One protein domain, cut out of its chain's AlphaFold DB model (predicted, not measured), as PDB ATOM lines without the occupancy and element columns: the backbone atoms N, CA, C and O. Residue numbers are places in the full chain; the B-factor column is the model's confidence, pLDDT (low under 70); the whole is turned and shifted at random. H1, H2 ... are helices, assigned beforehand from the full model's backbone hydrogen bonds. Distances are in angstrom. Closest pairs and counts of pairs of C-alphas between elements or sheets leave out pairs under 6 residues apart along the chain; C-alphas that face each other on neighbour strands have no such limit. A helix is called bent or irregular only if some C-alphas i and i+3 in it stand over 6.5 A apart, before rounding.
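What this domain is: This is residues 142 to 218 of the 219 residues of an uncharacterized protein of Burkholderia diffusa (UniProt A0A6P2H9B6). Two arms make a V: the longest helix, H1, is one, and H2 and H3, side by side in a loose helical hairpin, are the other, the two arms meeting where H1 ends and H2 begins. The first stretch, residues 142 to 156, loops through the opening of the V, and the short H4 lies near the end of the hairpin where H2 begins and H3 ends. The printed part has 77 residues with four named helices, H1 to H4 in chain order, and no named strand; the class is all helix. It is compact, with a radius of gyration of the C-alphas of 12.6 A, and rounded, spanning 32 by 28 by 22 A.

Where its parts are: Residues 142 to 156 hold no named element; C-alpha 142 is at (-18.105, 24.538, 33.532). H1, residues 157 to 173, begins with C-alpha 157 at (-19.048, 25.163, 51.046) and is 23.4 A long from first to last C-alpha. It is irregular, but only just: C-alphas 165 and 168 are 6.7 A apart. H2, residues 176 to 190, is 20.6 A long and also only just irregular, with C-alphas 185 and 188 6.7 A apart. H3, residues 196 to 207, is 16.2 A long. H4, residues 211 to 217, is 10.2 A long and ends with C-alpha 217 at (-1.015, 13.821, 27.500).

How they stand to each other: H1 and H2 are close but not clearly touching; their closest C-alphas, of Trp 171 and Arg 179, are 7.3 A apart. They run opposite ways at a steep tilt of 53 degrees. H2 and H3 form a helical hairpin and only just touch, with 3 pairs of C-alphas within 8 A; H3 touches H2 with residues 199 to 203 alone. Their closest C-alphas, of Ala 190 and Trp 199, are 6.7 A apart, and they run opposite ways at a shallow tilt of 29 degrees. H4 is close to H3 but not clearly touching, the closest C-alphas being those of Arg 207 and Tyr 213 at 6.3 A. H4 is also close to H2 but not clearly touching, with the C-alphas of Pro 176 and Glu 212 the closest at 6.9 A. H1 is apart from H3 and from H4. Each O i to N i+4 pair is within hydrogen-bond range in H3 and H4, against 10 of 13 in H1 and 9 of 11 in H2.

The domain as a whole: The two C-alphas farthest apart, of Gly 157 and Arg 216, are 33.3 A from each other. The printed part has no cut, and its three links between helices are tight. The mean pLDDT of the printed part is 91.2, and no printed residue is under 70.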
ATOM      1  N   TRP A 142     -18.045  23.346  34.391       93.81
ATOM      2  CA  TRP A 142     -18.105  24.538  33.532       93.81
ATOM      3  C   TRP A 142     -19.516  25.112  33.346       93.81
ATOM      4  O   TRP A 142     -19.661  26.174  32.752       93.81
ATOM      5  N   VAL A 143     -20.554  24.428  33.838       93.38
ATOM      6  CA  VAL A 143     -21.934  24.935  33.894       93.38
ATOM      7  C   VAL A 143     -22.248  25.459  35.292       93.38
ATOM      8  O   VAL A 143     -22.711  26.588  35.428       93.38
ATOM      9  N   VAL A 144     -21.980  24.671  36.338       91.94
ATOM     10  CA  VAL A 144     -22.326  25.047  37.723       91.94
ATOM     11  C   VAL A 144     -21.442  26.179  38.245       91.94
ATOM     12  O   VAL A 144     -21.916  27.081  38.930       91.94
ATOM     13  N   TRP A 145     -20.160  26.145  37.892       90.69
ATOM     14  CA  TRP A 145     -19.110  26.988  38.457       90.69
ATOM     15  C   TRP A 145     -18.391  27.799  37.372       90.69
ATOM     16  O   TRP A 145     -17.212  28.124  37.503       90.69
ATOM     17  N   CYS A 146     -19.099  28.149  36.291       89.31
ATOM     18  CA  CYS A 146     -18.540  28.861  35.135       89.31
ATOM     19  C   CYS A 146     -17.810  30.160  35.518       89.31
ATOM     20  O   CYS A 146     -16.770  30.485  34.959       89.31
ATOM     21  N   TYR A 147     -18.311  30.865  36.532       87.75
ATOM     22  CA  TYR A 147     -17.763  32.131  37.016       87.75
ATOM     23  C   TYR A 147     -16.458  31.988  37.816       87.75
ATOM     24  O   TYR A 147     -15.746  32.974  37.997       87.75
ATOM     25  N   TYR A 148     -16.138  30.787  38.302       87.25
ATOM     26  CA  TYR A 148     -14.877  30.496  38.986       87.25
ATOM     27  C   TYR A 148     -13.743  30.174  38.007       87.25
ATOM     28  O   TYR A 148     -12.573  30.415  38.311       87.25
ATOM     29  N   GLY A 149     -14.083  29.657  36.828       88.88
ATOM     30  CA  GLY A 149     -13.119  29.189  35.844       88.88
ATOM     31  C   GLY A 149     -12.499  27.821  36.184       88.88
ATOM     32  O   GLY A 149     -12.689  27.275  37.276       88.88
ATOM     33  N   PRO A 150     -11.724  27.254  35.248       89.00
ATOM     34  CA  PRO A 150     -11.341  25.841  35.251       89.00
ATOM     35  C   PRO A 150     -10.375  25.428  36.362       89.00
ATOM     36  O   PRO A 150     -10.321  24.254  36.726       89.00
ATOM     37  N   PHE A 151      -9.601  26.359  36.918       85.31
ATOM     38  CA  PHE A 151      -8.504  26.041  37.838       85.31
ATOM     39  C   PHE A 151      -8.825  26.272  39.317       85.31
ATOM     40  O   PHE A 151      -7.948  26.087  40.168       85.31
ATOM     41  N   VAL A 152     -10.060  26.660  39.643       78.94
ATOM     42  CA  VAL A 152     -10.461  26.869  41.035       78.94
ATOM     43  C   VAL A 152     -10.433  25.559  41.814       78.94
ATOM     44  O   VAL A 152     -10.830  24.494  41.341       78.94
ATOM     45  N   ARG A 153      -9.930  25.649  43.049       74.75
ATOM     46  CA  ARG A 153     -10.011  24.570  44.029       74.75
ATOM     47  C   ARG A 153     -11.209  24.818  44.930       74.75
ATOM     48  O   ARG A 153     -11.245  25.809  45.655       74.75
ATOM     49  N   TYR A 154     -12.166  23.903  44.879       76.06
ATOM     50  CA  TYR A 154     -13.334  23.911  45.747       76.06
ATOM     51  C   TYR A 154     -12.935  23.371  47.120       76.06
ATOM     52  O   TYR A 154     -12.802  22.162  47.290       76.06
ATOM     53  N   ASN A 155     -12.658  24.274  48.059       72.69
ATOM     54  CA  ASN A 155     -12.076  23.900  49.350       72.69
ATOM     55  C   ASN A 155     -13.081  23.897  50.501       72.69
ATOM     56  O   ASN A 155     -12.783  23.298  51.523       72.69
ATOM     57  N   GLU A 156     -14.219  24.582  50.358       80.62
ATOM     58  CA  GLU A 156     -15.271  24.647  51.373       80.62
ATOM     59  C   GLU A 156     -16.633  24.876  50.697       80.62
ATOM     60  O   GLU A 156     -16.704  25.245  49.523       80.62
ATOM     61  N   GLY A 157     -17.722  24.690  51.446       86.81
ATOM     62  CA  GLY A 157     -19.048  25.163  51.046       86.81
ATOM     63  C   GLY A 157     -19.781  24.287  50.027       86.81
ATOM     64  O   GLY A 157     -19.697  23.056  50.048       86.81
ATOM     65  N   ALA A 158     -20.586  24.941  49.188       86.44
ATOM     66  CA  ALA A 158     -21.462  24.290  48.213       86.44
ATOM     67  C   ALA A 158     -20.660  23.649  47.074       86.44
ATOM     68  O   ALA A 158     -21.021  22.593  46.559       86.44
ATOM     69  N   GLU A 159     -19.543  24.270  46.727       87.88
ATOM     70  CA  GLU A 159     -18.629  23.876  45.674       87.88
ATOM     71  C   GLU A 159     -17.887  22.587  46.033       87.88
ATOM     72  O   GLU A 159     -17.852  21.639  45.243       87.88
ATOM     73  N   GLU A 160     -17.320  22.527  47.246       88.44
ATOM     74  CA  GLU A 160     -16.663  21.318  47.747       88.44
ATOM     75  C   GLU A 160     -17.685  20.186  47.856       88.44
ATOM     76  O   GLU A 160     -17.430  19.070  47.400       88.44
ATOM     77  N   TYR A 161     -18.869  20.489  48.393       89.12
ATOM     78  CA  TYR A 161     -19.939  19.514  48.520       89.12
ATOM     79  C   TYR A 161     -20.346  18.926  47.161       89.12
ATOM     80  O   TYR A 161     -20.355  17.705  46.988       89.12
ATOM     81  N   TRP A 162     -20.632  19.782  46.180       91.62
ATOM     82  CA  TRP A 162     -20.973  19.363  44.825       91.62
ATOM     83  C   TRP A 162     -19.853  18.515  44.206       91.62
ATOM     84  O   TRP A 162     -20.115  17.448  43.653       91.62
ATOM     85  N   SER A 163     -18.596  18.935  44.365       90.62
ATOM     86  CA  SER A 163     -17.442  18.227  43.809       90.62
ATOM     87  C   SER A 163     -17.291  16.829  44.413       90.62
ATOM     88  O   SER A 163     -17.213  15.837  43.691       90.62
ATOM     89  N   VAL A 164     -17.297  16.736  45.745       89.62
ATOM     90  CA  VAL A 164     -17.003  15.505  46.489       89.62
ATOM     91  C   VAL A 164     -18.145  14.499  46.425       89.62
ATOM     92  O   VAL A 164     -17.883  13.300  46.314       89.62
ATOM     93  N   TYR A 165     -19.392  14.963  46.525       87.75
ATOM     94  CA  TYR A 165     -20.544  14.082  46.717       87.75
ATOM     95  C   TYR A 165     -21.390  13.882  45.461       87.75
ATOM     96  O   TYR A 165     -22.145  12.914  45.420       87.75
ATOM     97  N   LEU A 166     -21.270  14.747  44.446       90.56
ATOM     98  CA  LEU A 166     -22.089  14.669  43.232       90.56
ATOM     99  C   LEU A 166     -21.225  14.428  41.993       90.56
ATOM    100  O   LEU A 166     -21.354  13.391  41.344       90.56
ATOM    101  N   TRP A 167     -20.324  15.359  41.681       92.56
ATOM    102  CA  TRP A 167     -19.545  15.329  40.443       92.56
ATOM    103  C   TRP A 167     -18.525  14.200  40.406       92.56
ATOM    104  O   TRP A 167     -18.531  13.403  39.473       92.56
ATOM    105  N   ARG A 168     -17.654  14.108  41.417       91.69
ATOM    106  CA  ARG A 168     -16.565  13.129  41.421       91.69
ATOM    107  C   ARG A 168     -17.079  11.682  41.392       91.69
ATOM    108  O   ARG A 168     -16.602  10.947  40.536       91.69
ATOM    109  N   PRO A 169     -18.075  11.270  42.206       90.06
ATOM    110  CA  PRO A 169     -18.632   9.919  42.114       90.06
ATOM    111  C   PRO A 169     -19.229   9.602  40.739       90.06
ATOM    112  O   PRO A 169     -19.072   8.488  40.249       90.06
ATOM    113  N   PHE A 170     -19.882  10.579  40.098       91.69
ATOM    114  CA  PHE A 170     -20.379  10.424  38.732       91.69
ATOM    115  C   PHE A 170     -19.229  10.246  37.734       91.69
ATOM    116  O   PHE A 170     -19.201   9.260  37.006       91.69
ATOM    117  N   TRP A 171     -18.268  11.172  37.724       94.44
ATOM    118  CA  TRP A 171     -17.162  11.182  36.768       94.44
ATOM    119  C   TRP A 171     -16.262   9.946  36.897       94.44
ATOM    120  O   TRP A 171     -15.920   9.301  35.903       94.44
ATOM    121  N   GLU A 172     -15.911   9.575  38.129       92.31
ATOM    122  CA  GLU A 172     -15.081   8.404  38.418       92.31
ATOM    123  C   GLU A 172     -15.812   7.091  38.106       92.31
ATOM    124  O   GLU A 172     -15.162   6.119  37.725       92.31
ATOM    125  N   GLY A 173     -17.147   7.074  38.199       89.44
ATOM    126  CA  GLY A 173     -17.979   5.926  37.838       89.44
ATOM    127  C   GLY A 173     -18.098   5.666  36.332       89.44
ATOM    128  O   GLY A 173     -18.482   4.566  35.939       89.44
ATOM    129  N   LEU A 174     -17.760   6.642  35.481       91.31
ATOM    130  CA  LEU A 174     -17.748   6.462  34.028       91.31
ATOM    131  C   LEU A 174     -16.552   5.615  33.576       91.31
ATOM    132  O   LEU A 174     -15.441   5.739  34.100       91.31
ATOM    133  N   THR A 175     -16.764   4.800  32.541       92.81
ATOM    134  CA  THR A 175     -15.665   4.143  31.820       92.81
ATOM    135  C   THR A 175     -14.833   5.179  31.049       92.81
ATOM    136  O   THR A 175     -15.347   6.257  30.731       92.81
ATOM    137  N   PRO A 176     -13.573   4.872  30.688       94.38
ATOM    138  CA  PRO A 176     -12.746   5.761  29.866       94.38
ATOM    139  C   PRO A 176     -13.443   6.233  28.579       94.38
ATOM    140  O   PRO A 176     -13.495   7.432  28.305       94.38
ATOM    141  N   ASP A 177     -14.069   5.308  27.845       94.06
ATOM    142  CA  ASP A 177     -14.805   5.623  26.613       94.06
ATOM    143  C   ASP A 177     -16.030   6.507  26.888       94.06
ATOM    144  O   ASP A 177     -16.331   7.421  26.120       94.06
ATOM    145  N   ALA A 178     -16.729   6.281  28.008       93.19
ATOM    146  CA  ALA A 178     -17.864   7.108  28.404       93.19
ATOM    147  C   ALA A 178     -17.429   8.530  28.797       93.19
ATOM    148  O   ALA A 178     -18.143   9.483  28.486       93.19
ATOM    149  N   ARG A 179     -16.252   8.705  29.416       95.19
ATOM    150  CA  ARG A 179     -15.661  10.031  29.680       95.19
ATOM    151  C   ARG A 179     -15.298  10.754  28.387       95.19
ATOM    152  O   ARG A 179     -15.626  11.932  28.249       95.19
ATOM    153  N   ASP A 180     -14.678  10.061  27.430       94.38
ATOM    154  CA  ASP A 180     -14.369  10.619  26.106       94.38
ATOM    155  C   ASP A 180     -15.659  11.065  25.388       94.38
ATOM    156  O   ASP A 180     -15.788  12.231  25.001       94.38
ATOM    157  N   ALA A 181     -16.666  10.188  25.321       94.00
ATOM    158  CA  ALA A 181     -17.965  10.495  24.722       94.00
ATOM    159  C   ALA A 181     -18.721  11.616  25.460       94.00
ATOM    160  O   ALA A 181     -19.468  12.381  24.840       94.00
ATOM    161  N   TYR A 182     -18.553  11.728  26.783       94.62
ATOM    162  CA  TYR A 182     -19.132  12.809  27.578       94.62
ATOM    163  C   TYR A 182     -18.548  14.162  27.165       94.62
ATOM    164  O   TYR A 182     -19.307  15.094  26.900       94.62
ATOM    165  N   ILE A 183     -17.221  14.274  27.062       95.88
ATOM    166  CA  ILE A 183     -16.540  15.511  26.657       95.88
ATOM    167  C   ILE A 183     -16.882  15.879  25.213       95.88
ATOM    168  O   ILE A 183     -17.260  17.021  24.946       95.88
ATOM    169  N   GLU A 184     -16.840  14.918  24.288       94.62
ATOM    170  CA  GLU A 184     -17.155  15.158  22.877       94.62
ATOM    171  C   GLU A 184     -18.569  15.725  22.703       94.62
ATOM    172  O   GLU A 184     -18.758  16.757  22.055       94.62
ATOM    173  N   ARG A 185     -19.563  15.116  23.359       93.12
ATOM    174  CA  ARG A 185     -20.967  15.552  23.294       93.12
ATOM    175  C   ARG A 185     -21.158  16.983  23.795       93.12
ATOM    176  O   ARG A 185     -22.045  17.687  23.315       93.12
ATOM    177  N   ARG A 186     -20.344  17.401  24.765       93.06
ATOM    178  CA  ARG A 186     -20.421  18.715  25.416       93.06
ATOM    179  C   ARG A 186     -19.660  19.799  24.684       93.06
ATOM    180  O   ARG A 186     -20.065  20.953  24.781       93.06
ATOM    181  N   SER A 187     -18.632  19.434  23.922       94.62
ATOM    182  CA  SER A 187     -17.798  20.384  23.177       94.62
ATOM    183  C   SER A 187     -18.634  21.354  22.339       94.62
ATOM    184  O   SER A 187     -18.472  22.564  22.442       94.62
ATOM    185  N   LYS A 188     -19.611  20.844  21.581       91.88
ATOM    186  CA  LYS A 188     -20.466  21.663  20.714       91.88
ATOM    187  C   LYS A 188     -21.259  22.717  21.488       91.88
ATOM    188  O   LYS A 188     -21.429  23.830  21.003       91.88
ATOM    189  N   GLU A 189     -21.783  22.347  22.653       91.75
ATOM    190  CA  GLU A 189     -22.548  23.257  23.502       91.75
ATOM    191  C   GLU A 189     -21.614  24.283  24.146       91.75
ATOM    192  O   GLU A 189     -21.860  25.479  24.029       91.75
ATOM    193  N   ALA A 190     -20.508  23.823  24.738       94.56
ATOM    194  CA  ALA A 190     -19.500  24.661  25.380       94.56
ATOM    195  C   ALA A 190     -18.962  25.736  24.428       94.56
ATOM    196  O   ALA A 190     -19.039  26.925  24.726       94.56
ATOM    197  N   LEU A 191     -18.532  25.340  23.229       95.25
ATOM    198  CA  LEU A 191     -17.966  26.243  22.221       95.25
ATOM    199  C   LEU A 191     -18.961  27.285  21.676       95.25
ATOM    200  O   LEU A 191     -18.564  28.187  20.943       95.25
ATOM    201  N   SER A 192     -20.252  27.192  22.018       94.62
ATOM    202  CA  SER A 192     -21.223  28.246  21.708       94.62
ATOM    203  C   SER A 192     -21.163  29.440  22.672       94.62
ATOM    204  O   SER A 192     -21.644  30.518  22.323       94.62
ATOM    205  N   TYR A 193     -20.584  29.259  23.864       93.00
ATOM    206  CA  TYR A 193     -20.541  30.276  24.921       93.00
ATOM    207  C   TYR A 193     -19.169  30.457  25.586       93.00
ATOM    208  O   TYR A 193     -19.027  31.366  26.400       93.00
ATOM    209  N   MET A 194     -18.160  29.657  25.234       95.50
ATOM    210  CA  MET A 194     -16.768  29.852  25.653       95.50
ATOM    211  C   MET A 194     -15.797  29.683  24.481       95.50
ATOM    212  O   MET A 194     -16.136  29.087  23.457       95.50
ATOM    213  N   SER A 195     -14.586  30.224  24.622       95.62
ATOM    214  CA  SER A 195     -13.529  30.055  23.614       95.62
ATOM    215  C   SER A 195     -12.982  28.622  23.590       95.62
ATOM    216  O   SER A 195     -13.107  27.892  24.570       95.62
ATOM    217  N   GLU A 196     -12.332  28.229  22.493       96.94
ATOM    218  CA  GLU A 196     -11.674  26.918  22.380       96.94
ATOM    219  C   GLU A 196     -10.632  26.702  23.485       96.94
ATOM    220  O   GLU A 196     -10.663  25.677  24.155       96.94
ATOM    221  N   GLN A 197      -9.807  27.716  23.768       96.25
ATOM    222  CA  GLN A 197      -8.826  27.661  24.856       96.25
ATOM    223  C   GLN A 197      -9.482  27.460  26.229       96.25
ATOM    224  O   GLN A 197      -9.021  26.660  27.035       96.25
ATOM    225  N   GLU A 198     -10.564  28.189  26.509       95.56
ATOM    226  CA  GLU A 198     -11.275  28.059  27.784       95.56
ATOM    227  C   GLU A 198     -11.910  26.670  27.932       95.56
ATOM    228  O   GLU A 198     -11.886  26.082  29.014       95.56
ATOM    229  N   TRP A 199     -12.432  26.115  26.837       96.88
ATOM    230  CA  TRP A 199     -12.933  24.748  26.808       96.88
ATOM    231  C   TRP A 199     -11.825  23.728  27.083       96.88
ATOM    232  O   TRP A 199     -12.004  22.851  27.929       96.88
ATOM    233  N   GLU A 200     -10.667  23.859  26.435       96.19
ATOM    234  CA  GLU A 200      -9.505  22.997  26.675       96.19
ATOM    235  C   GLU A 200      -9.037  23.053  28.135       96.19
ATOM    236  O   GLU A 200      -8.757  22.009  28.730       96.19
ATOM    237  N   ASP A 201      -9.036  24.234  28.753       96.19
ATOM    238  CA  ASP A 201      -8.682  24.396  30.163       96.19
ATOM    239  C   ASP A 201      -9.666  23.654  31.090       96.19
ATOM    240  O   ASP A 201      -9.249  23.013  32.064       96.19
ATOM    241  N   TRP A 202     -10.972  23.690  30.790       96.06
ATOM    242  CA  TRP A 202     -12.001  22.928  31.513       96.06
ATOM    243  C   TRP A 202     -11.873  21.419  31.313       96.06
ATOM    244  O   TRP A 202     -12.036  20.653  32.271       96.06
ATOM    245  N   VAL A 203     -11.564  20.979  30.093       96.00
ATOM    246  CA  VAL A 203     -11.294  19.568  29.801       96.00
ATOM    247  C   VAL A 203     -10.075  19.113  30.595       96.00
ATOM    248  O   VAL A 203     -10.162  18.128  31.328       96.00
ATOM    249  N   TYR A 204      -8.972  19.857  30.545       95.31
ATOM    250  CA  TYR A 204      -7.775  19.542  31.315       95.31
ATOM    251  C   TYR A 204      -8.066  19.502  32.817       95.31
ATOM    252  O   TYR A 204      -7.694  18.543  33.492       95.31
ATOM    253  N   SER A 205      -8.754  20.499  33.377       93.38
ATOM    254  CA  SER A 205      -8.996  20.544  34.821       93.38
ATOM    255  C   SER A 205      -9.869  19.396  35.323       93.38
ATOM    256  O   SER A 205      -9.626  18.890  36.424       93.38
ATOM    257  N   THR A 206     -10.817  18.960  34.493       93.69
ATOM    258  CA  THR A 206     -11.691  17.811  34.741       93.69
ATOM    259  C   THR A 206     -10.917  16.498  34.639       93.69
ATOM    260  O   THR A 206     -11.048  15.644  35.513       93.69
ATOM    261  N   ARG A 207     -10.077  16.352  33.607       95.00
ATOM    262  CA  ARG A 207      -9.468  15.072  33.217       95.00
ATOM    263  C   ARG A 207      -8.051  14.836  33.706       95.00
ATOM    264  O   ARG A 207      -7.575  13.708  33.654       95.00
ATOM    265  N   LYS A 208      -7.351  15.852  34.215       92.25
ATOM    266  CA  LYS A 208      -5.941  15.748  34.647       92.25
ATOM    267  C   LYS A 208      -5.660  14.638  35.663       92.25
ATOM    268  O   LYS A 208      -4.499  14.315  35.883       92.25
ATOM    269  N   ASN A 209      -6.682  14.094  36.327       91.06
ATOM    270  CA  ASN A 209      -6.552  12.987  37.273       91.06
ATOM    271  C   ASN A 209      -6.908  11.616  36.675       91.06
ATOM    272  O   ASN A 209      -6.568  10.608  37.294       91.06
ATOM    273  N   ASP A 210      -7.518  11.571  35.492       93.88
ATOM    274  CA  ASP A 210      -7.891  10.342  34.799       93.88
ATOM    275  C   ASP A 210      -6.619   9.597  34.340       93.88
ATOM    276  O   ASP A 210      -5.781  10.193  33.650       93.88
ATOM    277  N   PRO A 211      -6.435   8.309  34.682       92.12
ATOM    278  CA  PRO A 211      -5.240   7.554  34.294       92.12
ATOM    279  C   PRO A 211      -5.000   7.522  32.779       92.12
ATOM    280  O   PRO A 211      -3.872   7.702  32.318       92.12
ATOM    281  N   GLU A 212      -6.062   7.327  31.999       92.25
ATOM    282  CA  GLU A 212      -6.027   7.277  30.538       92.25
ATOM    283  C   GLU A 212      -5.663   8.624  29.908       92.25
ATOM    284  O   GLU A 212      -4.963   8.665  28.897       92.25
ATOM    285  N   TYR A 213      -6.107   9.726  30.515       90.81
ATOM    286  CA  TYR A 213      -5.818  11.068  30.030       90.81
ATOM    287  C   TYR A 213      -4.362  11.426  30.313       90.81
ATOM    288  O   TYR A 213      -3.654  11.874  29.417       90.81
ATOM    289  N   LYS A 214      -3.871  11.122  31.521       91.25
ATOM    290  CA  LYS A 214      -2.455  11.304  31.870       91.25
ATOM    291  C   LYS A 214      -1.522  10.569  30.919       91.25
ATOM    292  O   LYS A 214      -0.550  11.148  30.447       91.25
ATOM    293  N   ALA A 215      -1.836   9.313  30.602       90.44
ATOM    294  CA  ALA A 215      -1.033   8.519  29.679       90.44
ATOM    295  C   ALA A 215      -1.006   9.110  28.257       90.44
ATOM    296  O   ALA A 215       0.023   9.032  27.590       90.44
ATOM    297  N   ARG A 216      -2.121   9.699  27.801       89.50
ATOM    298  CA  ARG A 216      -2.255  10.324  26.475       89.50
ATOM    299  C   ARG A 216      -1.502  11.656  26.384       89.50
ATOM    300  O   ARG A 216      -0.832  11.898  25.388       89.50
ATOM    301  N   GLU A 217      -1.583  12.465  27.437       87.31
ATOM    302  CA  GLU A 217      -1.015  13.821  27.500       87.31
ATOM    303  C   GLU A 217       0.413  13.876  28.079       87.31
ATOM    304  O   GLU A 217       1.054  14.924  28.060       87.31
ATOM    305  N   GLY A 218       0.937  12.761  28.598       84.06
ATOM    306  CA  GLY A 218       2.276  12.693  29.194       84.06
ATOM    307  C   GLY A 218       2.401  13.403  30.550       84.06
ATOM    308  O   GLY A 218       3.438  14.016  30.814       84.06
TER     309      GLY A 218